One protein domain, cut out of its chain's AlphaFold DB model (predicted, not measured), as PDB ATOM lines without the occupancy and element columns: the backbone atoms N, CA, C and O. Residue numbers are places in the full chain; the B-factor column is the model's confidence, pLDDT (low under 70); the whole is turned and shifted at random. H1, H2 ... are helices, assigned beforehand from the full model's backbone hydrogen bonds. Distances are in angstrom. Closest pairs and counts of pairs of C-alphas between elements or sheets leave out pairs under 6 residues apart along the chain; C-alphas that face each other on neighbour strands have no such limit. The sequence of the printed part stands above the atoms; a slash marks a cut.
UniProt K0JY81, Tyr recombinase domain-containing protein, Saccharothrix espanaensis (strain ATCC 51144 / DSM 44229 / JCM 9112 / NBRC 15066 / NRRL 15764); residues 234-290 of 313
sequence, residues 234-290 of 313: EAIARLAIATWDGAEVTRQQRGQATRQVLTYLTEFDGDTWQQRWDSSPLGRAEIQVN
ATOM      1  N   GLU A 234     335.985 133.709 313.843       80.12
ATOM      2  CA  GLU A 234     336.005 133.344 315.268       80.12
ATOM      3  C   GLU A 234     335.224 134.314 316.167       80.12
ATOM      4  O   GLU A 234     334.713 133.928 317.220       80.12
ATOM      5  N   ALA A 235     335.120 135.588 315.785       79.00
ATOM      6  CA  ALA A 235     334.332 136.563 316.532       79.00
ATOM      7  C   ALA A 235     332.830 136.361 316.281       79.00
ATOM      8  O   ALA A 235     332.058 136.332 317.241       79.00
ATOM      9  N   ILE A 236     332.431 136.096 315.032       78.38
ATOM     10  CA  ILE A 236     331.037 135.779 314.686       78.38
ATOM     11  C   ILE A 236     330.612 134.448 315.313       78.38
ATOM     12  O   ILE A 236     329.538 134.363 315.908       78.38
ATOM     13  N   ALA A 237     331.472 133.428 315.272       77.69
ATOM     14  CA  ALA A 237     331.200 132.139 315.903       77.69
ATOM     15  C   ALA A 237     331.009 132.270 317.422       77.69
ATOM     16  O   ALA A 237     330.074 131.693 317.974       77.69
ATOM     17  N   ARG A 238     331.842 133.064 318.110       77.31
ATOM     18  CA  ARG A 238     331.663 133.342 319.546       77.31
ATOM     19  C   ARG A 238     330.358 134.077 319.839       77.31
ATOM     20  O   ARG A 238     329.669 133.695 320.783       77.31
ATOM     21  N   LEU A 239     330.008 135.085 319.038       76.31
ATOM     22  CA  LEU A 239     328.766 135.835 319.216       76.31
ATOM     23  C   LEU A 239     327.543 134.929 319.028       76.31
ATOM     24  O   LEU A 239     326.675 134.916 319.891       76.31
ATOM     25  N   ALA A 240     327.524 134.106 317.977       71.00
ATOM     26  CA  ALA A 240     326.442 133.155 317.709       71.00
ATOM     27  C   ALA A 240     326.249 132.130 318.844       71.00
ATOM     28  O   ALA A 240     325.123 131.750 319.159       71.00
ATOM     29  N   ILE A 241     327.336 131.696 319.496       71.88
ATOM     30  CA  ILE A 241     327.263 130.824 320.682       71.88
ATOM     31  C   ILE A 241     326.651 131.564 321.880       71.88
ATOM     32  O   ILE A 241     325.937 130.945 322.672       71.88
ATOM     33  N   ALA A 242     326.966 132.850 322.039       70.25
ATOM     34  CA  ALA A 242     326.573 133.654 323.191       70.25
ATOM     35  C   ALA A 242     325.131 134.182 323.109       70.25
ATOM     36  O   ALA A 242     324.498 134.334 324.149       70.25
ATOM     37  N   THR A 243     324.614 134.456 321.909       68.19
ATOM     38  CA  THR A 243     323.285 135.059 321.707       68.19
ATOM     39  C   THR A 243     322.163 134.045 321.508       68.19
ATOM     40  O   THR A 243     320.996 134.394 321.670       68.19
ATOM     41  N   TRP A 244     322.480 132.798 321.153       65.50
ATOM     42  CA  TRP A 244     321.458 131.803 320.837       65.50
ATOM     43  C   TRP A 244     321.040 130.987 322.069       65.50
ATOM     44  O   TRP A 244     321.827 130.188 322.590       65.50
ATOM     45  N   ASP A 245     319.774 131.090 322.477       57.81
ATOM     46  CA  ASP A 245     319.175 130.232 323.507       57.81
ATOM     47  C   ASP A 245     318.533 128.980 322.887       57.81
ATOM     48  O   ASP A 245     317.679 129.047 322.003       57.81
ATOM     49  N   GLY A 246     318.976 127.798 323.324       56.44
ATOM     50  CA  GLY A 246     318.481 126.511 322.828       56.44
ATOM     51  C   GLY A 246     319.124 125.317 323.536       56.44
ATOM     52  O   GLY A 246     320.344 125.266 323.698       56.44
ATOM     53  N   ALA A 247     318.295 124.360 323.965       49.38
ATOM     54  CA  ALA A 247     318.674 123.268 324.869       49.38
ATOM     55  C   ALA A 247     319.139 121.966 324.177       49.38
ATOM     56  O   ALA A 247     319.592 121.051 324.858       49.38
ATOM     57  N   GLU A 248     319.029 121.854 322.848       55.66
ATOM     58  CA  GLU A 248     319.215 120.569 322.140       55.66
ATOM     59  C   GLU A 248     320.607 120.353 321.524       55.66
ATOM     60  O   GLU A 248     320.951 119.219 321.205       55.66
ATOM     61  N   VAL A 249     321.435 121.397 321.388       64.44
ATOM     62  CA  VAL A 249     322.766 121.306 320.756       64.44
ATOM     63  C   VAL A 249     323.820 121.936 321.665       64.44
ATOM     64  O   VAL A 249     323.649 123.064 322.149       64.44
ATOM     65  N   THR A 250     324.931 121.229 321.906       72.38
ATOM     66  CA  THR A 250     325.981 121.739 322.802       72.38
ATOM     67  C   THR A 250     326.573 123.040 322.247       72.38
ATOM     68  O   THR A 250     326.627 123.255 321.034       72.38
ATOM     69  N   ARG A 251     327.033 123.942 323.129       68.94
ATOM     70  CA  ARG A 251     327.705 125.194 322.710       68.94
ATOM     71  C   ARG A 251     328.871 124.921 321.749       68.94
ATOM     72  O   ARG A 251     329.079 125.677 320.806       68.94
ATOM     73  N   GLN A 252     329.585 123.812 321.953       69.94
ATOM     74  CA  GLN A 252     330.690 123.376 321.099       69.94
ATOM     75  C   GLN A 252     330.223 122.966 319.696       69.94
ATOM     76  O   GLN A 252     330.799 123.427 318.713       69.94
ATOM     77  N   GLN A 253     329.170 122.149 319.594       72.88
ATOM     78  CA  GLN A 253     328.595 121.731 318.309       72.88
ATOM     79  C   GLN A 253     328.089 122.932 317.502       72.88
ATOM     80  O   GLN A 253     328.348 123.020 316.304       72.88
ATOM     81  N   ARG A 254     327.442 123.902 318.165       73.38
ATOM     82  CA  ARG A 254     327.019 125.162 317.531       73.38
ATOM     83  C   ARG A 254     328.206 125.956 317.001       73.38
ATOM     84  O   ARG A 254     328.216 126.328 315.835       73.38
ATOM     85  N   GLY A 255     329.241 126.130 317.821       77.56
ATOM     86  CA  GLY A 255     330.465 126.804 317.398       77.56
ATOM     87  C   GLY A 255     331.151 126.137 316.207       77.56
ATOM     88  O   GLY A 255     331.696 126.827 315.350       77.56
ATOM     89  N   GLN A 256     331.141 124.804 316.130       78.75
ATOM     90  CA  GLN A 256     331.691 124.080 314.981       78.75
ATOM     91  C   GLN A 256     330.849 124.276 313.715       78.75
ATOM     92  O   GLN A 256     331.414 124.586 312.669       78.75
ATOM     93  N   ALA A 257     329.524 124.166 313.809       78.69
ATOM     94  CA  ALA A 257     328.631 124.376 312.670       78.69
ATOM     95  C   ALA A 257     328.725 125.809 312.119       78.69
ATOM     96  O   ALA A 257     328.852 126.000 310.911       78.69
ATOM     97  N   THR A 258     328.751 126.823 312.993       82.12
ATOM     98  CA  THR A 258     328.920 128.223 312.576       82.12
ATOM     99  C   THR A 258     330.246 128.438 311.848       82.12
ATOM    100  O   THR A 258     330.262 129.079 310.802       82.12
ATOM    101  N   ARG A 259     331.352 127.860 312.335       82.75
ATOM    102  CA  ARG A 259     332.646 127.939 311.636       82.75
ATOM    103  C   ARG A 259     332.611 127.287 310.262       82.75
ATOM    104  O   ARG A 259     333.166 127.856 309.332       82.75
ATOM    105  N   GLN A 260     331.975 126.125 310.128       84.50
ATOM    106  CA  GLN A 260     331.876 125.424 308.845       84.50
ATOM    107  C   GLN A 260     331.145 126.272 307.803       84.50
ATOM    108  O   GLN A 260     331.662 126.465 306.706       84.50
ATOM    109  N   VAL A 261     329.996 126.844 308.173       84.81
ATOM    110  CA  VAL A 261     329.225 127.724 307.285       84.81
ATOM    111  C   VAL A 261     330.027 128.970 306.920       84.81
ATOM    112  O   VAL A 261     330.155 129.288 305.745       84.81
ATOM    113  N   LEU A 262     330.611 129.658 307.903       87.31
ATOM    114  CA  LEU A 262     331.373 130.880 307.639       87.31
ATOM    115  C   LEU A 262     332.628 130.612 306.801       87.31
ATOM    116  O   LEU A 262     332.956 131.418 305.943       87.31
ATOM    117  N   THR A 263     333.299 129.476 307.002       87.81
ATOM    118  CA  THR A 263     334.451 129.076 306.178       87.81
ATOM    119  C   THR A 263     334.018 128.839 304.735       87.81
ATOM    120  O   THR A 263     334.620 129.401 303.829       87.81
ATOM    121  N   TYR A 264     332.931 128.096 304.517       88.06
ATOM    122  CA  TYR A 264     332.374 127.872 303.182       88.06
ATOM    123  C   TYR A 264     332.027 129.189 302.469       88.06
ATOM    124  O   TYR A 264     332.360 129.384 301.307       88.06
ATOM    125  N   LEU A 265     331.426 130.144 303.184       87.19
ATOM    126  CA  LEU A 265     331.071 131.450 302.623       87.19
ATOM    127  C   LEU A 265     332.291 132.315 302.249       87.19
ATOM    128  O   LEU A 265     332.137 133.280 301.501       87.19
ATOM    129  N   THR A 266     333.503 131.996 302.724       87.38
ATOM    130  CA  THR A 266     334.707 132.733 302.296       87.38
ATOM    131  C   THR A 266     335.101 132.481 300.841       87.38
ATOM    132  O   THR A 266     335.796 133.316 300.266       87.38
ATOM    133  N   GLU A 267     334.621 131.390 300.239       90.06
ATOM    134  CA  GLU A 267     334.907 131.013 298.847       90.06
ATOM    135  C   GLU A 267     334.105 131.830 297.819       90.06
ATOM    136  O   GLU A 267     334.365 131.734 296.623       90.06
ATOM    137  N   PHE A 268     333.138 132.634 298.274       88.31
ATOM    138  CA  PHE A 268     332.240 133.408 297.418       88.31
ATOM    139  C   PHE A 268     332.531 134.910 297.488       88.31
ATOM    140  O   PHE A 268     333.016 135.425 298.502       88.31
ATOM    141  N   ASP A 269     332.209 135.608 296.399       84.75
ATOM    142  CA  ASP A 269     332.455 137.039 296.240       84.75
ATOM    143  C   ASP A 269     331.578 137.878 297.183       84.75
ATOM    144  O   ASP A 269     330.391 137.594 297.384       84.75
ATOM    145  N   GLY A 270     332.168 138.936 297.746       83.56
ATOM    146  CA  GLY A 270     331.491 139.907 298.605       83.56
ATOM    147  C   GLY A 270     332.408 140.520 299.667       83.56
ATOM    148  O   GLY A 270     333.209 139.830 300.304       83.56
ATOM    149  N   ASP A 271     332.243 141.818 299.908       79.25
ATOM    150  CA  ASP A 271     332.955 142.553 300.962       79.25
ATOM    151  C   ASP A 271     332.291 142.373 302.333       79.25
ATOM    152  O   ASP A 271     332.908 142.605 303.371       79.25
ATOM    153  N   THR A 272     331.036 141.914 302.344       83.56
ATOM    154  CA  THR A 272     330.260 141.651 303.558       83.56
ATOM    155  C   THR A 272     329.783 140.205 303.630       83.56
ATOM    156  O   THR A 272     329.557 139.552 302.609       83.56
ATOM    157  N   TRP A 273     329.541 139.705 304.844       81.31
ATOM    158  CA  TRP A 273     328.954 138.373 305.032       81.31
ATOM    159  C   TRP A 273     327.583 138.197 304.369       81.31
ATOM    160  O   TRP A 273     327.287 137.099 303.905       81.31
ATOM    161  N   GLN A 274     326.774 139.258 304.273       79.44
ATOM    162  CA  GLN A 274     325.488 139.208 303.570       79.44
ATOM    163  C   GLN A 274     325.685 139.034 302.058       79.44
ATOM    164  O   GLN A 274     325.051 138.177 301.460       79.44
ATOM    165  N   GLN A 275     326.619 139.772 301.453       78.94
ATOM    166  CA  GLN A 275     326.931 139.620 300.025       78.94
ATOM    167  C   GLN A 275     327.466 138.220 299.708       78.94
ATOM    168  O   GLN A 275     327.037 137.618 298.729       78.94
ATOM    169  N   ARG A 276     328.341 137.681 300.567       87.50
ATOM    170  CA  ARG A 276     328.857 136.306 300.452       87.50
ATOM    171  C   ARG A 276     327.758 135.256 300.608       87.50
ATOM    172  O   ARG A 276     327.780 134.224 299.945       87.50
ATOM    173  N   TRP A 277     326.789 135.506 301.488       84.50
ATOM    174  CA  TRP A 277     325.606 134.661 301.633       84.50
ATOM    175  C   TRP A 277     324.778 134.667 300.348       84.50
ATOM    176  O   TRP A 277     324.542 133.598 299.786       84.50
ATOM    177  N   ASP A 278     324.414 135.849 299.854       82.25
ATOM    178  CA  ASP A 278     323.571 136.031 298.671       82.25
ATOM    179  C   ASP A 278     324.229 135.485 297.387       82.25
ATOM    180  O   ASP A 278     323.536 134.963 296.510       82.25
ATOM    181  N   SER A 279     325.562 135.549 297.280       82.12
ATOM    182  CA  SER A 279     326.323 134.986 296.156       82.12
ATOM    183  C   SER A 279     326.510 133.465 296.248       82.12
ATOM    184  O   SER A 279     326.699 132.794 295.229       82.12
ATOM    185  N   SER A 280     326.386 132.881 297.443       87.62
ATOM    186  CA  SER A 280     326.540 131.441 297.645       87.62
ATOM    187  C   SER A 280     325.297 130.626 297.234       87.62
ATOM    188  O   SER A 280     324.159 131.095 297.328       87.62
ATOM    189  N   PRO A 281     325.468 129.343 296.863       86.56
ATOM    190  CA  PRO A 281     324.362 128.395 296.707       86.56
ATOM    191  C   PRO A 281     323.490 128.225 297.965       86.56
ATOM    192  O   PRO A 281     322.332 127.828 297.852       86.56
ATOM    193  N   LEU A 282     324.013 128.523 299.166       84.31
ATOM    194  CA  LEU A 282     323.226 128.485 300.408       84.31
ATOM    195  C   LEU A 282     322.209 129.626 300.457       84.31
ATOM    196  O   LEU A 282     321.041 129.383 300.753       84.31
ATOM    197  N   GLY A 283     322.630 130.856 300.145       79.69
ATOM    198  CA  GLY A 283     321.736 132.016 300.171       79.69
ATOM    199  C   GLY A 283     320.710 132.011 299.046       79.69
ATOM    200  O   GLY A 283     319.587 132.469 299.241       79.69
ATOM    201  N   ARG A 284     321.043 131.377 297.916       80.62
ATOM    202  CA  ARG A 284     320.102 131.108 296.817       80.62
ATOM    203  C   ARG A 284     319.214 129.874 297.050       80.62
ATOM    204  O   ARG A 284     318.420 129.529 296.183       80.62
ATOM    205  N   ALA A 285     319.326 129.228 298.217       76.31
ATOM    206  CA  ALA A 285     318.577 128.033 298.619       76.31
ATOM    207  C   ALA A 285     318.743 126.812 297.684       76.31
ATOM    208  O   ALA A 285     317.902 125.912 297.669       76.31
ATOM    209  N   GLU A 286     319.845 126.750 296.935       76.94
ATOM    210  CA  GLU A 286     320.172 125.651 296.016       76.94
ATOM    211  C   GLU A 286     320.717 124.427 296.767       76.94
ATOM    212  O   GLU A 286     320.513 123.287 296.349       76.94
ATOM    213  N   ILE A 287     321.384 124.653 297.904       81.94
ATOM    214  CA  ILE A 287     321.887 123.600 298.793       81.94
ATOM    215  C   ILE A 287     321.436 123.844 300.237       81.94
ATOM    216  O   ILE A 287     321.258 124.977 300.678       81.94
ATOM    217  N   GLN A 288     321.255 122.765 300.999       77.50
ATOM    218  CA  GLN A 288     320.873 122.834 302.413       77.50
ATOM    219  C   GLN A 288     322.114 122.910 303.309       77.50
ATOM    220  O   GLN A 288     323.082 122.195 303.070       77.50
ATOM    221  N   VAL A 289     322.075 123.680 304.402       74.69
ATOM    222  CA  VAL A 289     323.205 123.818 305.353       74.69
ATOM    223  C   VAL A 289     323.704 122.458 305.871       74.69
ATOM    224  O   VAL A 289     324.904 122.237 306.006       74.69
ATOM    225  N   ASN A 290     322.797 121.501 306.081       75.50
ATOM    226  CA  ASN A 290     323.138 120.155 306.560       75.50
ATOM    227  C   ASN A 290     323.932 119.313 305.542       75.50
ATOM    228  O   ASN A 290     324.449 118.258 305.901       75.50
TER     229      ASN A 290
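What this domain is: This is residues 234 to 290 of the 313 residues of the protein "Tyr recombinase domain-containing protein" of Saccharothrix espanaensis (strain ATCC 51144 / DSM 44229 / JCM 9112 / NBRC 15066 / NRRL 15764) (UniProt K0JY81). One long helix, H2, makes the length of the domain; H1 packs slantwise across its first half, and the small helix H3 sits at its other end, leaving H1 and H3 apart. After H3, residues 280 to 290 form a tail with no named element that folds back from the H3 end only as far as about the level of the middle of H2, well off to one side of that helix. The printed part has 57 residues with three named helices, in the order H1, H2, H3, and no named strand; the class is all helix. It is only just compact, close to loose, with a radius of gyration of the C-alphas of 12.1 A, and it spans 32 by 22 by 15 A.

How they stand to each other: H1, residues 234 to 243, touches H2, residues 251 to 265, and the closest C-alphas, those of Ala 237 and Gly 255, are 5.6 A apart. The two run opposite ways at a steep tilt of 46 degrees. H2 only just touches H3, residues 273 to 279, with 3 pairs of C-alphas within 8 A, and on the side of H2 with residue 265 alone. The closest C-alphas there are those of Leu 265 and Arg 276, 5.8 A apart. H2 and H3 run the same way at a steep tilt of 54 degrees. H1 and H3 are apart. In H1, H2 and H3 every O i to N i+4 pair is within hydrogen-bond range.

Where its parts are: H1 begins at C-alpha 234 at (336.005, 133.344, 315.268) and is 14.4 A long from first to last C-alpha. H2 measures 21.3 A and begins at C-alpha 251 at (327.705, 125.194, 322.710). H3 measures 9.9 A and ends at C-alpha 279 at (326.323, 134.986, 296.156).

The domain as a whole: The two C-alphas farthest apart, those of Ala 247 and Asp 269, are 34.6 A apart. The printed part has no cut. The links H1 to H2 and H2 to H3 are short, with 7 residues each. The mean pLDDT of the printed part is 77.7; residues 243 to 249 and 251 to 252 are under 70.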